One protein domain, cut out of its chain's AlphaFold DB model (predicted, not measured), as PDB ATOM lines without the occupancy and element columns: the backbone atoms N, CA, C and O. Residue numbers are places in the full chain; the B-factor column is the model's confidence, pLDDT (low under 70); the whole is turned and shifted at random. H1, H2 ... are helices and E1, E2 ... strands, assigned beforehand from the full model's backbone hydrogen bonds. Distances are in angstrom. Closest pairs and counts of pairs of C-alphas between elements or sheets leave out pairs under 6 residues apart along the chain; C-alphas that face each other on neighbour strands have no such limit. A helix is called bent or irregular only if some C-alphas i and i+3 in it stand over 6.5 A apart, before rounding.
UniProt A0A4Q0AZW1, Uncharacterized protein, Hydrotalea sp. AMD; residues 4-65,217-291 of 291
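This is residues 4 to 65 and 217 to 291 of the 291 residues of an uncharacterized protein of Hydrotalea sp. AMD (UniProt A0A4Q0AZW1). A small three-stranded sheet has one long helix, H5, crossing one of its faces; three more helices, H1, H2 and H3, are loosely spread on the side of H5 away from the sheet, and a fourth, H4, not on the sheet, comes near the last residues of H5 with Ile 52. Residues 257 to 262, in the loop before H5, stick out. The printed part has 137 residues with five named helices and three named strands, in the order H1 H2 H3 H4 E1 E2 H5 E3; the sheet runs E2 E1 E3, antiparallel, and the class is mixed, helices and strands. The whole is compact, with a radius of gyration of the C-alphas of 15.2 A and spans of 44 by 38 by 27 A.

In the sheet, E1 is residues 227 to 233, 15.6 A long, E2 is residues 244 to 249, 16.1 A, and E3 is residues 288 to 290. H5, residues 264 to 279, is 22.9 A long, from C-alpha 264 at (157.989, 239.181, 129.086) to C-alpha 279 at (165.847, 221.304, 117.123). H4, residues 49 to 65, measures 25.2 A and is irregular, C-alphas 61 and 64 being 7.0 A apart. H3 is residues 32 to 43, 16.6 A. H1, residues 4 to 8, begins at C-alpha 4 (147.791, 223.838, 123.954), and H2 is residues 22 to 26.

E1 and E2 are an antiparallel hairpin at 169 degrees, with N 230 and O 246 within hydrogen-bond range at 2.8 A. E3 is antiparallel to E1, with N 229 and O 290 at 2.9 A. H5 is on the sheet at a height of 9.8 A, across the strands at 64 degrees to E2 on the local plane, in two layers, helix over sheet. E2, H5 and E3 form a split strand-helix-strand unit, two strands running the same way with E1 between them; its crossover is right-handed. H4 and H5 are close but not clearly touching, about perpendicular at 86 degrees, the closest C-alphas being those of Ile 52 and His 279, 6.0 A. H3 is likewise close to but not clearly touching H5, Leu 42 to Ile 276 at 7.0 A between closest C-alphas, and H2, Phe 23 to Lys 39 at 7.1 A. H1 is apart from H5. Every O i to N i+4 pair is within hydrogen-bond range in H1, H2, H3 and H5, and 11 of 13 in H4.

The C-alphas farthest apart, those of Phe 65 and Pro 259, are 46.7 A apart. Residues 66 to 216 are not printed, and C-alphas 65 and 217 are 17.5 A apart across this cut. The links H1 to H2 and E2 to H5 are long. The mean pLDDT of the printed part is 92.2, and residue 17 alone is under 70.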
ATOM      1  N   GLN A   4     147.796 222.589 123.194       88.56
ATOM      2  CA  GLN A   4     147.791 223.838 123.954       88.56
ATOM      3  C   GLN A   4     149.142 224.550 123.844       88.56
ATOM      4  O   GLN A   4     149.184 225.730 123.510       88.56
ATOM      5  N   THR A   5     150.250 223.819 124.007       89.00
ATOM      6  CA  THR A   5     151.602 224.372 123.832       89.00
ATOM      7  C   THR A   5     151.816 224.939 122.425       89.00
ATOM      8  O   THR A   5     152.420 226.000 122.275       89.00
ATOM      9  N   LEU A   6     151.310 224.269 121.381       89.12
ATOM     10  CA  LEU A   6     151.424 224.759 120.000       89.12
ATOM     11  C   LEU A   6     150.685 226.086 119.782       89.12
ATOM     12  O   LEU A   6     151.176 226.934 119.032       89.12
ATOM     13  N   LEU A   7     149.529 226.257 120.425       89.00
ATOM     14  CA  LEU A   7     148.716 227.469 120.358       89.00
ATOM     15  C   LEU A   7     149.327 228.601 121.188       89.00
ATOM     16  O   LEU A   7     149.459 229.719 120.692       89.00
ATOM     17  N   ASP A   8     149.772 228.310 122.412       90.25
ATOM     18  CA  ASP A   8     150.399 229.296 123.297       90.25
ATOM     19  C   ASP A   8     151.682 229.862 122.679       90.25
ATOM     20  O   ASP A   8     151.942 231.065 122.765       90.25
ATOM     21  N   LEU A   9     152.461 229.009 122.007       91.06
ATOM     22  CA  LEU A   9     153.664 229.399 121.276       91.06
ATOM     23  C   LEU A   9     153.381 229.921 119.862       91.06
ATOM     24  O   LEU A   9     154.326 230.317 119.194       91.06
ATOM     25  N   GLU A  10     152.138 229.950 119.387       93.31
ATOM     26  CA  GLU A  10     151.781 230.412 118.036       93.31
ATOM     27  C   GLU A  10     152.613 229.727 116.932       93.31
ATOM     28  O   GLU A  10     153.180 230.376 116.046       93.31
ATOM     29  N   ILE A  11     152.751 228.399 117.016       92.06
ATOM     30  CA  ILE A  11     153.578 227.624 116.079       92.06
ATOM     31  C   ILE A  11     152.814 227.384 114.776       92.06
ATOM     32  O   ILE A  11     153.264 227.798 113.707       92.06
ATOM     33  N   LEU A  12     151.654 226.729 114.852       91.12
ATOM     34  CA  LEU A  12     150.849 226.371 113.676       91.12
ATOM     35  C   LEU A  12     149.673 227.314 113.431       91.12
ATOM     36  O   LEU A  12     149.236 227.452 112.294       91.12
ATOM     37  N   GLU A  13     149.176 227.950 114.484       86.62
ATOM     38  CA  GLU A  13     147.999 228.813 114.463       86.62
ATOM     39  C   GLU A  13     148.249 230.005 115.385       86.62
ATOM     40  O   GLU A  13     149.119 229.945 116.253       86.62
ATOM     41  N   SER A  14     147.509 231.096 115.195       80.44
ATOM     42  CA  SER A  14     147.535 232.230 116.121       80.44
ATOM     43  C   SER A  14     146.238 232.303 116.917       80.44
ATOM     44  O   SER A  14     145.175 231.915 116.431       80.44
ATOM     45  N   THR A  15     146.318 232.857 118.124       72.50
ATOM     46  CA  THR A  15     145.159 233.090 119.004       72.50
ATOM     47  C   THR A  15     144.101 233.994 118.362       72.50
ATOM     48  O   THR A  15     142.906 233.793 118.564       72.50
ATOM     49  N   ASP A  16     144.531 234.932 117.517       71.25
ATOM     50  CA  ASP A  16     143.669 235.877 116.801       71.25
ATOM     51  C   ASP A  16     143.129 235.333 115.460       71.25
ATOM     52  O   ASP A  16     142.480 236.066 114.709       71.25
ATOM     53  N   GLY A  17     143.453 234.085 115.092       66.31
ATOM     54  CA  GLY A  17     143.070 233.470 113.812       66.31
ATOM     55  C   GLY A  17     143.717 234.105 112.571       66.31
ATOM     56  O   GLY A  17     143.381 233.767 111.435       66.31
ATOM     57  N   LYS A  18     144.654 235.041 112.755       72.88
ATOM     58  CA  LYS A  18     145.412 235.682 111.673       72.88
ATOM     59  C   LYS A  18     146.576 234.794 111.230       72.88
ATOM     60  O   LYS A  18     147.111 234.002 112.007       72.88
ATOM     61  N   LYS A  19     147.050 234.999 109.999       76.69
ATOM     62  CA  LYS A  19     148.294 234.403 109.475       76.69
ATOM     63  C   LYS A  19     149.542 235.059 110.093       76.69
ATOM     64  O   LYS A  19     150.379 235.605 109.387       76.69
ATOM     65  N   ASN A  20     149.629 235.078 111.419       84.62
ATOM     66  CA  ASN A  20     150.768 235.604 112.165       84.62
ATOM     67  C   ASN A  20     151.234 234.563 113.188       84.62
ATOM     68  O   ASN A  20     151.048 234.728 114.388       84.62
ATOM     69  N   HIS A  21     151.766 233.455 112.684       92.44
ATOM     70  CA  HIS A  21     152.294 232.340 113.467       92.44
ATOM     71  C   HIS A  21     153.560 231.805 112.791       92.44
ATOM     72  O   HIS A  21     153.797 232.066 111.605       92.44
ATOM     73  N   LEU A  22     154.386 231.071 113.537       93.69
ATOM     74  CA  LEU A  22     155.731 230.682 113.107       93.69
ATOM     75  C   LEU A  22     155.709 229.911 111.781       93.69
ATOM     76  O   LEU A  22     156.421 230.273 110.849       93.69
ATOM     77  N   PHE A  23     154.837 228.908 111.652       95.94
ATOM     78  CA  PHE A  23     154.714 228.114 110.429       95.94
ATOM     79  C   PHE A  23     154.416 228.965 109.191       95.94
ATOM     80  O   PHE A  23     154.991 228.710 108.140       95.94
ATOM     81  N   HIS A  24     153.578 230.003 109.302       94.38
ATOM     82  CA  HIS A  24     153.264 230.860 108.158       94.38
ATOM     83  C   HIS A  24     154.494 231.605 107.634       94.38
ATOM     84  O   HIS A  24     154.637 231.748 106.424       94.38
ATOM     85  N   LEU A  25     155.379 232.054 108.529       93.81
ATOM     86  CA  LEU A  25     156.622 232.715 108.134       93.81
ATOM     87  C   LEU A  25     157.614 231.734 107.508       93.81
ATOM     88  O   LEU A  25     158.293 232.076 106.550       93.81
ATOM     89  N   LEU A  26     157.714 230.517 108.044       96.00
ATOM     90  CA  LEU A  26     158.705 229.539 107.586       96.00
ATOM     91  C   LEU A  26     158.290 228.802 106.307       96.00
ATOM     92  O   LEU A  26     159.144 228.237 105.619       96.00
ATOM     93  N   ASN A  27     156.989 228.754 106.018       96.81
ATOM     94  CA  ASN A  27     156.443 227.957 104.935       96.81
ATOM     95  C   ASN A  27     156.474 228.698 103.590       96.81
ATOM     96  O   ASN A  27     155.642 229.548 103.276       96.81
ATOM     97  N   HIS A  28     157.434 228.294 102.774       97.00
ATOM     98  CA  HIS A  28     157.633 228.645 101.376       97.00
ATOM     99  C   HIS A  28     157.630 227.394 100.482       97.00
ATOM    100  O   HIS A  28     158.250 227.409  99.415       97.00
ATOM    101  N   THR A  29     157.000 226.308 100.942       97.56
ATOM    102  CA  THR A  29     156.854 225.066 100.173       97.56
ATOM    103  C   THR A  29     155.988 225.297  98.935       97.56
ATOM    104  O   THR A  29     155.188 226.233  98.872       97.56
ATOM    105  N   ILE A  30     156.196 224.470  97.914       96.81
ATOM    106  CA  ILE A  30     155.426 224.479  96.664       96.81
ATOM    107  C   ILE A  30     154.371 223.369  96.692       96.81
ATOM    108  O   ILE A  30     153.333 223.478  96.049       96.81
ATOM    109  N   THR A  31     154.655 222.276  97.395       97.19
ATOM    110  CA  THR A  31     153.856 221.050  97.405       97.19
ATOM    111  C   THR A  31     153.133 220.866  98.733       97.19
ATOM    112  O   THR A  31     153.690 221.156  99.792       97.19
ATOM    113  N   GLN A  32     151.925 220.297  98.693       95.75
ATOM    114  CA  GLN A  32     151.178 219.971  99.912       95.75
ATOM    115  C   GLN A  32     151.920 218.947 100.786       95.75
ATOM    116  O   GLN A  32     151.962 219.092 102.002       95.75
ATOM    117  N   GLY A  33     152.581 217.955 100.181       96.44
ATOM    118  CA  GLY A  33     153.407 217.016 100.944       96.44
ATOM    119  C   GLY A  33     154.597 217.695 101.637       96.44
ATOM    120  O   GLY A  33     154.942 217.333 102.760       96.44
ATOM    121  N   GLY A  34     155.214 218.704 101.011       97.50
ATOM    122  CA  GLY A  34     156.275 219.499 101.638       97.50
ATOM    123  C   GLY A  34     155.763 220.329 102.818       97.50
ATOM    124  O   GLY A  34     156.408 220.366 103.870       97.50
ATOM    125  N   ASP A  35     154.589 220.947 102.667       97.19
ATOM    126  CA  ASP A  35     153.863 221.654 103.732       97.19
ATOM    127  C   ASP A  35     153.627 220.734 104.944       97.19
ATOM    128  O   ASP A  35     153.995 221.083 106.071       97.19
ATOM    129  N   ASP A  36     153.120 219.522 104.704       96.94
ATOM    130  CA  ASP A  36     152.844 218.530 105.744       96.94
ATOM    131  C   ASP A  36     154.124 218.064 106.461       96.94
ATOM    132  O   ASP A  36     154.162 217.995 107.694       96.94
ATOM    133  N   ILE A  37     155.210 217.819 105.720       96.94
ATOM    134  CA  ILE A  37     156.512 217.445 106.298       96.94
ATOM    135  C   ILE A  37     157.079 218.577 107.156       96.94
ATOM    136  O   ILE A  37     157.606 218.327 108.246       96.94
ATOM    137  N   LEU A  38     156.980 219.829 106.703       97.38
ATOM    138  CA  LEU A  38     157.457 220.977 107.473       97.38
ATOM    139  C   LEU A  38     156.648 221.157 108.766       97.38
ATOM    140  O   LEU A  38     157.239 221.365 109.831       97.38
ATOM    141  N   LYS A  39     155.317 221.010 108.707       96.12
ATOM    142  CA  LYS A  39     154.460 220.990 109.907       96.12
ATOM    143  C   LYS A  39     154.885 219.885 110.861       96.12
ATOM    144  O   LYS A  39     155.058 220.143 112.052       96.12
ATOM    145  N   GLN A  40     155.092 218.672 110.350       95.25
ATOM    146  CA  GLN A  40     155.497 217.536 111.170       95.25
ATOM    147  C   GLN A  40     156.820 217.811 111.892       95.25
ATOM    148  O   GLN A  40     156.906 217.566 113.095       95.25
ATOM    149  N   LYS A  41     157.819 218.379 111.202       94.88
ATOM    150  CA  LYS A  41     159.103 218.761 111.814       94.88
ATOM    151  C   LYS A  41     158.912 219.743 112.971       94.88
ATOM    152  O   LYS A  41     159.491 219.539 114.030       94.88
ATOM    153  N   LEU A  42     158.075 220.770 112.804       94.56
ATOM    154  CA  LEU A  42     157.796 221.747 113.867       94.56
ATOM    155  C   LEU A  42     157.075 221.131 115.073       94.56
ATOM    156  O   LEU A  42     157.359 221.500 116.209       94.56
ATOM    157  N   VAL A  43     156.151 220.195 114.846       93.94
ATOM    158  CA  VAL A  43     155.392 219.524 115.919       93.94
ATOM    159  C   VAL A  43     156.231 218.468 116.645       93.94
ATOM    160  O   VAL A  43     156.040 218.235 117.848       93.94
ATOM    161  N   GLN A  44     157.166 217.842 115.927       93.44
ATOM    162  CA  GLN A  44     158.053 216.784 116.408       93.44
ATOM    163  C   GLN A  44     159.535 217.130 116.146       93.44
ATOM    164  O   GLN A  44     160.165 216.503 115.289       93.44
ATOM    165  N   PRO A  45     160.116 218.103 116.879       93.88
ATOM    166  CA  PRO A  45     161.525 218.451 116.728       93.88
ATOM    167  C   PRO A  45     162.457 217.298 117.112       93.88
ATOM    168  O   PRO A  45     162.106 216.426 117.913       93.88
ATOM    169  N   PHE A  46     163.668 217.299 116.557       93.88
ATOM    170  CA  PHE A  46     164.649 216.258 116.830       93.88
ATOM    171  C   PHE A  46     165.178 216.356 118.259       93.88
ATOM    172  O   PHE A  46     165.429 217.440 118.768       93.88
ATOM    173  N   LEU A  47     165.432 215.206 118.882       90.62
ATOM    174  CA  LEU A  47     166.093 215.129 120.192       90.62
ATOM    175  C   LEU A  47     167.579 214.758 120.084       90.62
ATOM    176  O   LEU A  47     168.280 214.727 121.085       90.62
ATOM    177  N   SER A  48     168.052 214.432 118.878       93.38
ATOM    178  CA  SER A  48     169.421 213.978 118.626       93.38
ATOM    179  C   SER A  48     170.217 215.052 117.892       93.38
ATOM    180  O   SER A  48     169.821 215.468 116.798       93.38
ATOM    181  N   ALA A  49     171.376 215.429 118.442       93.31
ATOM    182  CA  ALA A  49     172.315 216.361 117.815       93.31
ATOM    183  C   ALA A  49     172.709 215.927 116.392       93.31
ATOM    184  O   ALA A  49     172.788 216.749 115.480       93.31
ATOM    185  N   GLN A  50     172.849 214.619 116.142       93.31
ATOM    186  CA  GLN A  50     173.174 214.097 114.811       93.31
ATOM    187  C   GLN A  50     172.084 214.417 113.774       93.31
ATOM    188  O   GLN A  50     172.392 214.769 112.632       93.31
ATOM    189  N   ALA A  51     170.807 214.303 114.152       93.50
ATOM    190  CA  ALA A  51     169.683 214.612 113.267       93.50
ATOM    191  C   ALA A  51     169.580 216.123 112.993       93.50
ATOM    192  O   ALA A  51     169.316 216.525 111.853       93.50
ATOM    193  N   ILE A  52     169.862 216.942 114.012       95.75
ATOM    194  CA  ILE A  52     169.944 218.402 113.898       95.75
ATOM    195  C   ILE A  52     171.051 218.786 112.912       95.75
ATOM    196  O   ILE A  52     170.761 219.419 111.900       95.75
ATOM    197  N   HIS A  53     172.285 218.320 113.125       94.75
ATOM    198  CA  HIS A  53     173.421 218.612 112.248       94.75
ATOM    199  C   HIS A  53     173.207 218.147 110.809       94.75
ATOM    200  O   HIS A  53     173.499 218.882 109.867       94.75
ATOM    201  N   LYS A  54     172.653 216.941 110.618       93.19
ATOM    202  CA  LYS A  54     172.319 216.436 109.279       93.19
ATOM    203  C   LYS A  54     171.339 217.370 108.568       93.19
ATOM    204  O   LYS A  54     171.487 217.611 107.371       93.19
ATOM    205  N   THR A  55     170.355 217.896 109.296       94.56
ATOM    206  CA  THR A  55     169.357 218.814 108.740       94.56
ATOM    207  C   THR A  55     169.943 220.206 108.493       94.56
ATOM    208  O   THR A  55     169.738 220.742 107.407       94.56
ATOM    209  N   GLN A  56     170.750 220.749 109.412       95.75
ATOM    210  CA  GLN A  56     171.485 222.009 109.214       95.75
ATOM    211  C   GLN A  56     172.347 221.954 107.945       95.75
ATOM    212  O   GLN A  56     172.236 222.823 107.081       95.75
ATOM    213  N   ALA A  57     173.140 220.889 107.791       93.88
ATOM    214  CA  ALA A  57     173.977 220.677 106.614       93.88
ATOM    215  C   ALA A  57     173.139 220.567 105.331       93.88
ATOM    216  O   ALA A  57     173.485 221.163 104.311       93.88
ATOM    217  N   ALA A  58     172.008 219.853 105.378       93.81
ATOM    218  CA  ALA A  58     171.107 219.736 104.236       93.81
ATOM    219  C   ALA A  58     170.530 221.097 103.813       93.81
ATOM    220  O   ALA A  58     170.533 221.410 102.624       93.81
ATOM    221  N   ILE A  59     170.090 221.928 104.763       95.50
ATOM    222  CA  ILE A  59     169.556 223.269 104.478       95.50
ATOM    223  C   ILE A  59     170.636 224.155 103.859       95.50
ATOM    224  O   ILE A  59     170.404 224.740 102.802       95.50
ATOM    225  N   GLN A  60     171.818 224.229 104.478       93.94
ATOM    226  CA  GLN A  60     172.945 225.024 103.978       93.94
ATOM    227  C   GLN A  60     173.342 224.609 102.559       93.94
ATOM    228  O   GLN A  60     173.566 225.453 101.695       93.94
ATOM    229  N   HIS A  61     173.363 223.304 102.295       91.88
ATOM    230  CA  HIS A  61     173.674 222.770 100.978       91.88
ATOM    231  C   HIS A  61     172.561 223.044  99.945       91.88
ATOM    232  O   HIS A  61     172.842 223.188  98.756       91.88
ATOM    233  N   CYS A  62     171.295 223.129 100.367       92.31
ATOM    234  CA  CYS A  62     170.162 223.432  99.486       92.31
ATOM    235  C   CYS A  62     170.024 224.924  99.149       92.31
ATOM    236  O   CYS A  62     169.514 225.245  98.077       92.31
ATOM    237  N   MET A  63     170.497 225.833 100.012       93.19
ATOM    238  CA  MET A  63     170.401 227.293  99.823       93.19
ATOM    239  C   MET A  63     170.723 227.795  98.400       93.19
ATOM    240  O   MET A  63     169.894 228.520  97.846       93.19
ATOM    241  N   PRO A  64     171.849 227.421  97.751       93.38
ATOM    242  CA  PRO A  64     172.163 227.915  96.406       93.38
ATOM    243  C   PRO A  64     171.207 227.407  95.311       93.38
ATOM    244  O   PRO A  64     171.146 227.997  94.234       93.38
ATOM    245  N   PHE A  65     170.447 226.340  95.568       93.69
ATOM    246  CA  PHE A  65     169.589 225.679  94.581       93.69
ATOM    247  C   PHE A  65     168.105 226.060  94.690       93.69
ATOM    248  O   PHE A  65     167.319 225.679  93.823       93.69
ATOM    249  N   LEU A 217     168.540 234.262 109.104       97.12
ATOM    250  CA  LEU A 217     168.682 233.382 110.259       97.12
ATOM    251  C   LEU A 217     170.099 232.802 110.329       97.12
ATOM    252  O   LEU A 217     170.660 232.385 109.314       97.12
ATOM    253  N   GLN A 218     170.653 232.730 111.537       97.06
ATOM    254  CA  GLN A 218     171.991 232.196 111.793       97.06
ATOM    255  C   GLN A 218     171.908 230.781 112.352       97.06
ATOM    256  O   GLN A 218     171.091 230.499 113.229       97.06
ATOM    257  N   PHE A 219     172.746 229.876 111.847       97.44
ATOM    258  CA  PHE A 219     172.776 228.498 112.327       97.44
ATOM    259  C   PHE A 219     173.451 228.424 113.703       97.44
ATOM    260  O   PHE A 219     174.589 228.875 113.828       97.44
ATOM    261  N   PRO A 220     172.773 227.872 114.721       96.75
ATOM    262  CA  PRO A 220     173.352 227.699 116.049       96.75
ATOM    263  C   PRO A 220     174.417 226.595 116.051       96.75
ATOM    264  O   PRO A 220     174.300 225.603 115.322       96.75
ATOM    265  N   GLU A 221     175.419 226.754 116.909       95.94
ATOM    266  CA  GLU A 221     176.319 225.677 117.313       95.94
ATOM    267  C   GLU A 221     175.565 224.735 118.256       95.94
ATOM    268  O   GLU A 221     174.946 225.194 119.215       95.94
ATOM    269  N   ILE A 222     175.601 223.434 117.969       95.00
ATOM    270  CA  ILE A 222     174.980 222.424 118.831       95.00
ATOM    271  C   ILE A 222     176.033 221.901 119.800       95.00
ATOM    272  O   ILE A 222     177.109 221.477 119.371       95.00
ATOM    273  N   SER A 223     175.727 221.931 121.091       90.00
ATOM    274  CA  SER A 223     176.597 221.473 122.163       90.00
ATOM    275  C   SER A 223     176.012 220.260 122.881       90.00
ATOM    276  O   SER A 223     174.805 220.112 123.020       90.00
ATOM    277  N   GLU A 224     176.890 219.386 123.373       85.25
ATOM    278  CA  GLU A 224     176.516 218.317 124.313       85.25
ATOM    279  C   GLU A 224     176.478 218.834 125.767       85.25
ATOM    280  O   GLU A 224     176.046 218.131 126.682       85.25
ATOM    281  N   GLU A 225     176.962 220.058 126.008       85.56
ATOM    282  CA  GLU A 225     176.933 220.703 127.321       85.56
ATOM    283  C   GLU A 225     175.540 221.270 127.608       85.56
ATOM    284  O   GLU A 225     174.909 221.878 126.750       85.56
ATOM    285  N   SER A 226     175.066 221.133 128.847       84.56
ATOM    286  CA  SER A 226     173.784 221.716 129.237       84.56
ATOM    287  C   SER A 226     173.877 223.241 129.320       84.56
ATOM    288  O   SER A 226     174.533 223.780 130.218       84.56
ATOM    289  N   GLY A 227     173.160 223.939 128.449       90.06
ATOM    290  CA  GLY A 227     172.981 225.378 128.562       90.06
ATOM    291  C   GLY A 227     172.496 226.005 127.270       90.06
ATOM    292  O   GLY A 227     172.424 225.357 126.239       90.06
ATOM    293  N   ILE A 228     172.131 227.280 127.344       93.81
ATOM    294  CA  ILE A 228     171.692 228.048 126.179       93.81
ATOM    295  C   ILE A 228     172.371 229.406 126.224       93.81
ATOM    296  O   ILE A 228     172.204 230.162 127.184       93.81
ATOM    297  N   GLU A 229     173.097 229.737 125.165       95.69
ATOM    298  CA  GLU A 229     173.673 231.058 124.946       95.69
ATOM    299  C   GLU A 229     173.209 231.585 123.593       95.69
ATOM    300  O   GLU A 229     173.498 231.003 122.554       95.69
ATOM    301  N   ILE A 230     172.470 232.693 123.591       97.06
ATOM    302  CA  ILE A 230     171.959 233.326 122.374       97.06
ATOM    303  C   ILE A 230     172.228 234.826 122.453       97.06
ATOM    304  O   ILE A 230     171.785 235.507 123.379       97.06
ATOM    305  N   SER A 231     172.928 235.352 121.455       97.44
ATOM    306  CA  SER A 231     173.226 236.779 121.326       97.44
ATOM    307  C   SER A 231     172.263 237.460 120.358       97.44
ATOM    308  O   SER A 231     172.058 236.985 119.242       97.44
ATOM    309  N   ASN A 232     171.718 238.610 120.757       96.75
ATOM    310  CA  ASN A 232     170.812 239.445 119.966       96.75
ATOM    311  C   ASN A 232     169.589 238.705 119.387       96.75
ATOM    312  O   ASN A 232     169.248 238.882 118.217       96.75
ATOM    313  N   LEU A 233     168.921 237.887 120.201       97.50
ATOM    314  CA  LEU A 233     167.705 237.171 119.824       97.50
ATOM    315  C   LEU A 233     166.558 238.135 119.498       97.50
ATOM    316  O   LEU A 233     166.254 239.044 120.275       97.50
ATOM    317  N   GLN A 234     165.882 237.882 118.383       95.50
ATOM    318  CA  GLN A 234     164.706 238.613 117.920       95.50
ATOM    319  C   GLN A 234     163.482 237.698 117.858       95.50
ATOM    320  O   GLN A 234     163.590 236.493 117.649       95.50
ATOM    321  N   HIS A 235     162.290 238.278 117.994       95.00
ATOM    322  CA  HIS A 235     161.038 237.549 117.815       95.00
ATOM    323  C   HIS A 235     160.482 237.779 116.403       95.00
ATOM    324  O   HIS A 235     160.044 238.885 116.097       95.00
ATOM    325  N   LEU A 236     160.428 236.735 115.567       93.19
ATOM    326  CA  LEU A 236     160.032 236.842 114.150       93.19
ATOM    327  C   LEU A 236     158.610 237.383 113.923       93.19
ATOM    328  O   LEU A 236     158.373 238.082 112.945       93.19
ATOM    329  N   LEU A 237     157.664 237.087 114.823       92.19
ATOM    330  CA  LEU A 237     156.272 237.561 114.700       92.19
ATOM    331  C   LEU A 237     156.054 239.023 115.134       92.19
ATOM    332  O   LEU A 237     154.932 239.525 115.047       92.19
ATOM    333  N   VAL A 238     157.086 239.707 115.642       91.12
ATOM    334  CA  VAL A 238     156.980 241.089 116.136       91.12
ATOM    335  C   VAL A 238     157.557 242.049 115.105       91.12
ATOM    336  O   VAL A 238     158.674 241.870 114.633       91.12
ATOM    337  N   GLN A 239     156.811 243.105 114.783       87.62
ATOM    338  CA  GLN A 239     157.313 244.180 113.928       87.62
ATOM    339  C   GLN A 239     158.340 245.026 114.688       87.62
ATOM    340  O   GLN A 239     158.066 245.464 115.803       87.62
ATOM    341  N   ASN A 240     159.494 245.289 114.066       87.69
ATOM    342  CA  ASN A 240     160.609 246.042 114.655       87.69
ATOM    343  C   ASN A 240     161.018 245.513 116.049       87.69
ATOM    344  O   ASN A 240     160.922 246.244 117.040       87.69
ATOM    345  N   PRO A 241     161.434 244.236 116.155       90.94
ATOM    346  CA  PRO A 241     161.730 243.619 117.439       90.94
ATOM    347  C   PRO A 241     162.975 244.244 118.078       90.94
ATOM    348  O   PRO A 241     163.975 244.510 117.411       90.94
ATOM    349  N   ILE A 242     162.934 244.425 119.398       92.44
ATOM    350  CA  ILE A 242     164.133 244.736 120.181       92.44
ATOM    351  C   ILE A 242     164.891 243.427 120.429       92.44
ATOM    352  O   ILE A 242     164.299 242.429 120.848       92.44
ATOM    353  N   VAL A 243     166.198 243.444 120.168       95.38
ATOM    354  CA  VAL A 243     167.097 242.308 120.399       95.38
ATOM    355  C   VAL A 243     167.311 242.065 121.894       95.38
ATOM    356  O   VAL A 243     167.455 243.014 122.662       95.38
ATOM    357  N   ASN A 244     167.370 240.801 122.312       94.12
ATOM    358  CA  ASN A 244     167.663 240.422 123.697       94.12
ATOM    359  C   ASN A 244     168.707 239.302 123.751       94.12
ATOM    360  O   ASN A 244     168.704 238.405 122.914       94.12
ATOM    361  N   ASN A 245     169.588 239.328 124.749       95.44
ATOM    362  CA  ASN A 245     170.529 238.234 124.989       95.44
ATOM    363  C   ASN A 245     169.908 237.202 125.929       95.44
ATOM    364  O   ASN A 245     169.190 237.566 126.858       95.44
ATOM    365  N   VAL A 246     170.239 235.933 125.715       94.75
ATOM    366  CA  VAL A 246     169.822 234.804 126.549       94.75
ATOM    367  C   VAL A 246     171.086 234.089 126.997       94.75
ATOM    368  O   VAL A 246     171.903 233.707 126.165       94.75
ATOM    369  N   SER A 247     171.267 233.919 128.303       93.50
ATOM    370  CA  SER A 247     172.361 233.120 128.853       93.50
ATOM    371  C   SER A 247     171.838 232.323 130.036       93.50
ATOM    372  O   SER A 247     171.373 232.879 131.031       93.50
ATOM    373  N   LEU A 248     171.864 231.009 129.871       91.25
ATOM    374  CA  LEU A 248     171.470 229.997 130.835       91.25
ATOM    375  C   LEU A 248     172.556 228.924 130.810       91.25
ATOM    376  O   LEU A 248     172.367 227.847 130.254       91.25
ATOM    377  N   THR A 249     173.726 229.246 131.355       87.38
ATOM    378  CA  THR A 249     174.832 228.298 131.521       87.38
ATOM    379  C   THR A 249     174.953 227.901 132.980       87.38
ATOM    380  O   THR A 249     174.949 228.745 133.876       87.38
ATOM    381  N   ASN A 250     175.016 226.593 133.241       82.56
ATOM    382  CA  ASN A 250     175.061 226.031 134.597       82.56
ATOM    383  C   ASN A 250     173.876 226.446 135.501       82.56
ATOM    384  O   ASN A 250     173.956 226.345 136.727       82.56
ATOM    385  N   GLN A 251     172.775 226.923 134.911       83.00
ATOM    386  CA  GLN A 251     171.543 227.319 135.589       83.00
ATOM    387  C   GLN A 251     170.348 226.714 134.857       83.00
ATOM    388  O   GLN A 251     170.250 226.809 133.639       83.00
ATOM    389  N   ASN A 252     169.408 226.146 135.613       82.75
ATOM    390  CA  ASN A 252     168.230 225.480 135.044       82.75
ATOM    391  C   ASN A 252     166.960 226.342 135.124       82.75
ATOM    392  O   ASN A 252     165.899 225.920 134.672       82.75
ATOM    393  N   VAL A 253     167.036 227.522 135.753       87.06
ATOM    394  CA  VAL A 253     165.875 228.372 136.045       87.06
ATOM    395  C   VAL A 253     166.230 229.840 135.832       87.06
ATOM    396  O   VAL A 253     167.172 230.345 136.438       87.06
ATOM    397  N   MET A 254     165.427 230.537 135.026       87.88
ATOM    398  CA  MET A 254     165.469 231.992 134.863       87.88
ATOM    399  C   MET A 254     164.203 232.611 135.459       87.88
ATOM    400  O   MET A 254     163.092 232.314 135.018       87.88
ATOM    401  N   PHE A 255     164.362 233.509 136.432       89.44
ATOM    402  CA  PHE A 255     163.249 234.283 136.982       89.44
ATOM    403  C   PHE A 255     163.063 235.579 136.194       89.44
ATOM    404  O   PHE A 255     163.913 236.466 136.236       89.44
ATOM    405  N   ILE A 256     161.927 235.714 135.509       89.44
ATOM    406  CA  ILE A 256     161.562 236.942 134.794       89.44
ATOM    407  C   ILE A 256     160.470 237.662 135.585       89.44
ATOM    408  O   ILE A 256     159.369 237.142 135.764       89.44
ATOM    409  N   THR A 257     160.752 238.888 136.022       91.31
ATOM    410  CA  THR A 257     159.792 239.754 136.725       91.31
ATOM    411  C   THR A 257     159.626 241.085 135.990       91.31
ATOM    412  O   THR A 257     160.414 241.423 135.111       91.31
ATOM    413  N   GLY A 258     158.557 241.823 136.291       89.69
ATOM    414  CA  GLY A 258     158.294 243.141 135.703       89.69
ATOM    415  C   GLY A 258     156.825 243.359 135.324       89.69
ATOM    416  O   GLY A 258     156.014 242.434 135.424       89.69
ATOM    417  N   PRO A 259     156.457 244.564 134.857       88.88
ATOM    418  CA  PRO A 259     155.072 244.919 134.545       88.88
ATOM    419  C   PRO A 259     154.523 244.131 133.344       88.88
ATOM    420  O   PRO A 259     155.279 243.650 132.497       88.88
ATOM    421  N   ASN A 260     153.199 243.967 133.255       79.94
ATOM    422  CA  ASN A 260     152.542 243.110 132.248       79.94
ATOM    423  C   ASN A 260     152.853 243.495 130.793       79.94
ATOM    424  O   ASN A 260     152.896 242.622 129.935       79.94
ATOM    425  N   MET A 261     153.168 244.764 130.537       79.62
ATOM    426  CA  MET A 261     153.494 245.282 129.203       79.62
ATOM    427  C   MET A 261     155.000 245.303 128.884       79.62
ATOM    428  O   MET A 261     155.391 245.813 127.844       79.62
ATOM    429  N   ALA A 262     155.861 244.732 129.734       81.81
ATOM    430  CA  ALA A 262     157.315 244.725 129.522       81.81
ATOM    431  C   ALA A 262     157.811 243.723 128.455       81.81
ATOM    432  O   ALA A 262     159.004 243.460 128.379       81.81
ATOM    433  N   GLY A 263     156.918 243.096 127.679       87.12
ATOM    434  CA  GLY A 263     157.310 242.124 126.648       87.12
ATOM    435  C   GLY A 263     157.803 240.772 127.183       87.12
ATOM    436  O   GLY A 263     158.394 240.001 126.436       87.12
ATOM    437  N   LYS A 264     157.541 240.442 128.457       92.31
ATOM    438  CA  LYS A 264     157.989 239.181 129.086       92.31
ATOM    439  C   LYS A 264     157.523 237.936 128.321       92.31
ATOM    440  O   LYS A 264     158.318 237.043 128.054       92.31
ATOM    441  N   THR A 265     156.243 237.893 127.945       90.94
ATOM    442  CA  THR A 265     155.670 236.785 127.166       90.94
ATOM    443  C   THR A 265     156.317 236.686 125.790       90.94
ATOM    444  O   THR A 265     156.665 235.597 125.356       90.94
ATOM    445  N   THR A 266     156.544 237.823 125.130       91.94
ATOM    446  CA  THR A 266     157.245 237.887 123.844       91.94
ATOM    447  C   THR A 266     158.668 237.352 123.961       91.94
ATOM    448  O   THR A 266     159.088 236.559 123.133       91.94
ATOM    449  N   TYR A 267     159.402 237.715 125.009       93.25
ATOM    450  CA  TYR A 267     160.756 237.211 125.232       93.25
ATOM    451  C   TYR A 267     160.785 235.688 125.447       93.25
ATOM    452  O   TYR A 267     161.574 234.993 124.811       93.25
ATOM    453  N   LEU A 268     159.870 235.148 126.259       93.38
ATOM    454  CA  LEU A 268     159.738 233.699 126.459       93.38
ATOM    455  C   LEU A 268     159.387 232.956 125.162       93.38
ATOM    456  O   LEU A 268     159.996 231.929 124.864       93.38
ATOM    457  N   LYS A 269     158.454 233.493 124.365       94.12
ATOM    458  CA  LYS A 269     158.117 232.939 123.046       94.12
ATOM    459  C   LYS A 269     159.316 232.973 122.095       94.12
ATOM    460  O   LYS A 269     159.549 231.989 121.404       94.12
ATOM    461  N   ALA A 270     160.116 234.043 122.109       95.69
ATOM    462  CA  ALA A 270     161.313 234.155 121.271       95.69
ATOM    463  C   ALA A 270     162.334 233.056 121.598       95.69
ATOM    464  O   ALA A 270     162.866 232.424 120.687       95.69
ATOM    465  N   ILE A 271     162.575 232.800 122.891       95.81
ATOM    466  CA  ILE A 271     163.460 231.717 123.346       95.81
ATOM    467  C   ILE A 271     162.914 230.364 122.888       95.81
ATOM    468  O   ILE A 271     163.647 229.572 122.301       95.81
ATOM    469  N   ALA A 272     161.623 230.107 123.112       95.12
ATOM    470  CA  ALA A 272     160.994 228.852 122.713       95.12
ATOM    471  C   ALA A 272     161.063 228.628 121.192       95.12
ATOM    472  O   ALA A 272     161.384 227.528 120.748       95.12
ATOM    473  N   HIS A 273     160.823 229.669 120.388       96.38
ATOM    474  CA  HIS A 273     160.959 229.615 118.928       96.38
ATOM    475  C   HIS A 273     162.389 229.315 118.506       96.38
ATOM    476  O   HIS A 273     162.580 228.449 117.659       96.38
ATOM    477  N   ALA A 274     163.384 229.981 119.101       97.06
ATOM    478  CA  ALA A 274     164.787 229.703 118.816       97.06
ATOM    479  C   ALA A 274     165.128 228.233 119.085       97.06
ATOM    480  O   ALA A 274     165.635 227.569 118.190       97.06
ATOM    481  N   ILE A 275     164.753 227.697 120.252       95.31
ATOM    482  CA  ILE A 275     164.984 226.286 120.596       95.31
ATOM    483  C   ILE A 275     164.305 225.363 119.575       95.31
ATOM    484  O   ILE A 275     164.945 224.471 119.026       95.31
ATOM    485  N   ILE A 276     163.027 225.579 119.256       96.19
ATOM    486  CA  ILE A 276     162.306 224.731 118.293       96.19
ATOM    487  C   ILE A 276     162.978 224.764 116.917       96.19
ATOM    488  O   ILE A 276     163.211 223.706 116.335       96.19
ATOM    489  N   LEU A 277     163.323 225.956 116.421       97.62
ATOM    490  CA  LEU A 277     164.031 226.146 115.152       97.62
ATOM    491  C   LEU A 277     165.373 225.403 115.145       97.62
ATOM    492  O   LEU A 277     165.674 224.687 114.189       97.62
ATOM    493  N   THR A 278     166.141 225.499 116.228       97.06
ATOM    494  CA  THR A 278     167.384 224.745 116.409       97.06
ATOM    495  C   THR A 278     167.147 223.243 116.344       97.06
ATOM    496  O   THR A 278     167.818 222.548 115.586       97.06
ATOM    497  N   HIS A 279     166.147 222.734 117.065       96.19
ATOM    498  CA  HIS A 279     165.847 221.304 117.123       96.19
ATOM    499  C   HIS A 279     165.261 220.732 115.826       96.19
ATOM    500  O   HIS A 279     165.282 219.520 115.639       96.19
ATOM    501  N   ILE A 280     164.781 221.561 114.898       96.50
ATOM    502  CA  ILE A 280     164.452 221.123 113.529       96.50
ATOM    503  C   ILE A 280     165.611 221.335 112.545       96.50
ATOM    504  O   ILE A 280     165.470 221.036 111.362       96.50
ATOM    505  N   GLY A 281     166.758 221.828 113.021       96.25
ATOM    506  CA  GLY A 281     167.963 222.076 112.234       96.25
ATOM    507  C   GLY A 281     167.972 223.388 111.454       96.25
ATOM    508  O   GLY A 281     168.817 223.549 110.582       96.25
ATOM    509  N   MET A 282     167.061 224.322 111.728       97.38
ATOM    510  CA  MET A 282     167.048 225.643 111.093       97.38
ATOM    511  C   MET A 282     168.009 226.624 111.764       97.38
ATOM    512  O   MET A 282     168.442 226.439 112.902       97.38
ATOM    513  N   GLY A 283     168.310 227.707 111.045       97.12
ATOM    514  CA  GLY A 283     168.847 228.907 111.670       97.12
ATOM    515  C   GLY A 283     167.810 229.590 112.563       97.12
ATOM    516  O   GLY A 283     166.604 229.391 112.411       97.12
ATOM    517  N   ILE A 284     168.289 230.440 113.466       97.75
ATOM    518  CA  ILE A 284     167.475 231.218 114.401       97.75
ATOM    519  C   ILE A 284     167.683 232.730 114.187       97.75
ATOM    520  O   ILE A 284     168.717 233.137 113.653       97.75
ATOM    521  N   PRO A 285     166.729 233.587 114.596       97.12
ATOM    522  CA  PRO A 285     166.814 235.041 114.428       97.12
ATOM    523  C   PRO A 285     167.716 235.681 115.503       97.12
ATOM    524  O   PRO A 285     167.250 236.414 116.375       97.12
ATOM    525  N   ALA A 286     169.006 235.358 115.477       97.44
ATOM    526  CA  ALA A 286     170.015 235.814 116.432       97.44
ATOM    527  C   ALA A 286     171.337 236.114 115.712       97.44
ATOM    528  O   ALA A 286     171.531 235.681 114.580       97.44
ATOM    529  N   SER A 287     172.270 236.825 116.356       95.88
ATOM    530  CA  SER A 287     173.601 237.057 115.771       95.88
ATOM    531  C   SER A 287     174.556 235.880 115.973       95.88
ATOM    532  O   SER A 287     175.440 235.663 115.152       95.88
ATOM    533  N   ALA A 288     174.403 235.144 117.076       96.38
ATOM    534  CA  ALA A 288     175.153 233.928 117.384       96.38
ATOM    535  C   ALA A 288     174.381 233.107 118.421       96.38
ATOM    536  O   ALA A 288     173.682 233.689 119.257       96.38
ATOM    537  N   ALA A 289     174.522 231.783 118.389       96.69
ATOM    538  CA  ALA A 289     173.951 230.915 119.408       96.69
ATOM    539  C   ALA A 289     174.722 229.609 119.587       96.69
ATOM    540  O   ALA A 289     175.209 229.050 118.604       96.69
ATOM    541  N   LYS A 290     174.759 229.135 120.833       95.62
ATOM    542  CA  LYS A 290     175.236 227.821 121.263       95.62
ATOM    543  C   LYS A 290     174.146 227.190 122.135       95.62
ATOM    544  O   LYS A 290     173.733 227.806 123.122       95.62
ATOM    545  N   ILE A 291     173.636 226.028 121.728       91.69
ATOM    546  CA  ILE A 291     172.484 225.335 122.340       91.69
ATOM    547  C   ILE A 291     172.788 223.854 122.488       91.69
ATOM    548  O   ILE A 291     173.376 223.299 121.537       91.69
TER     549      ILE A 291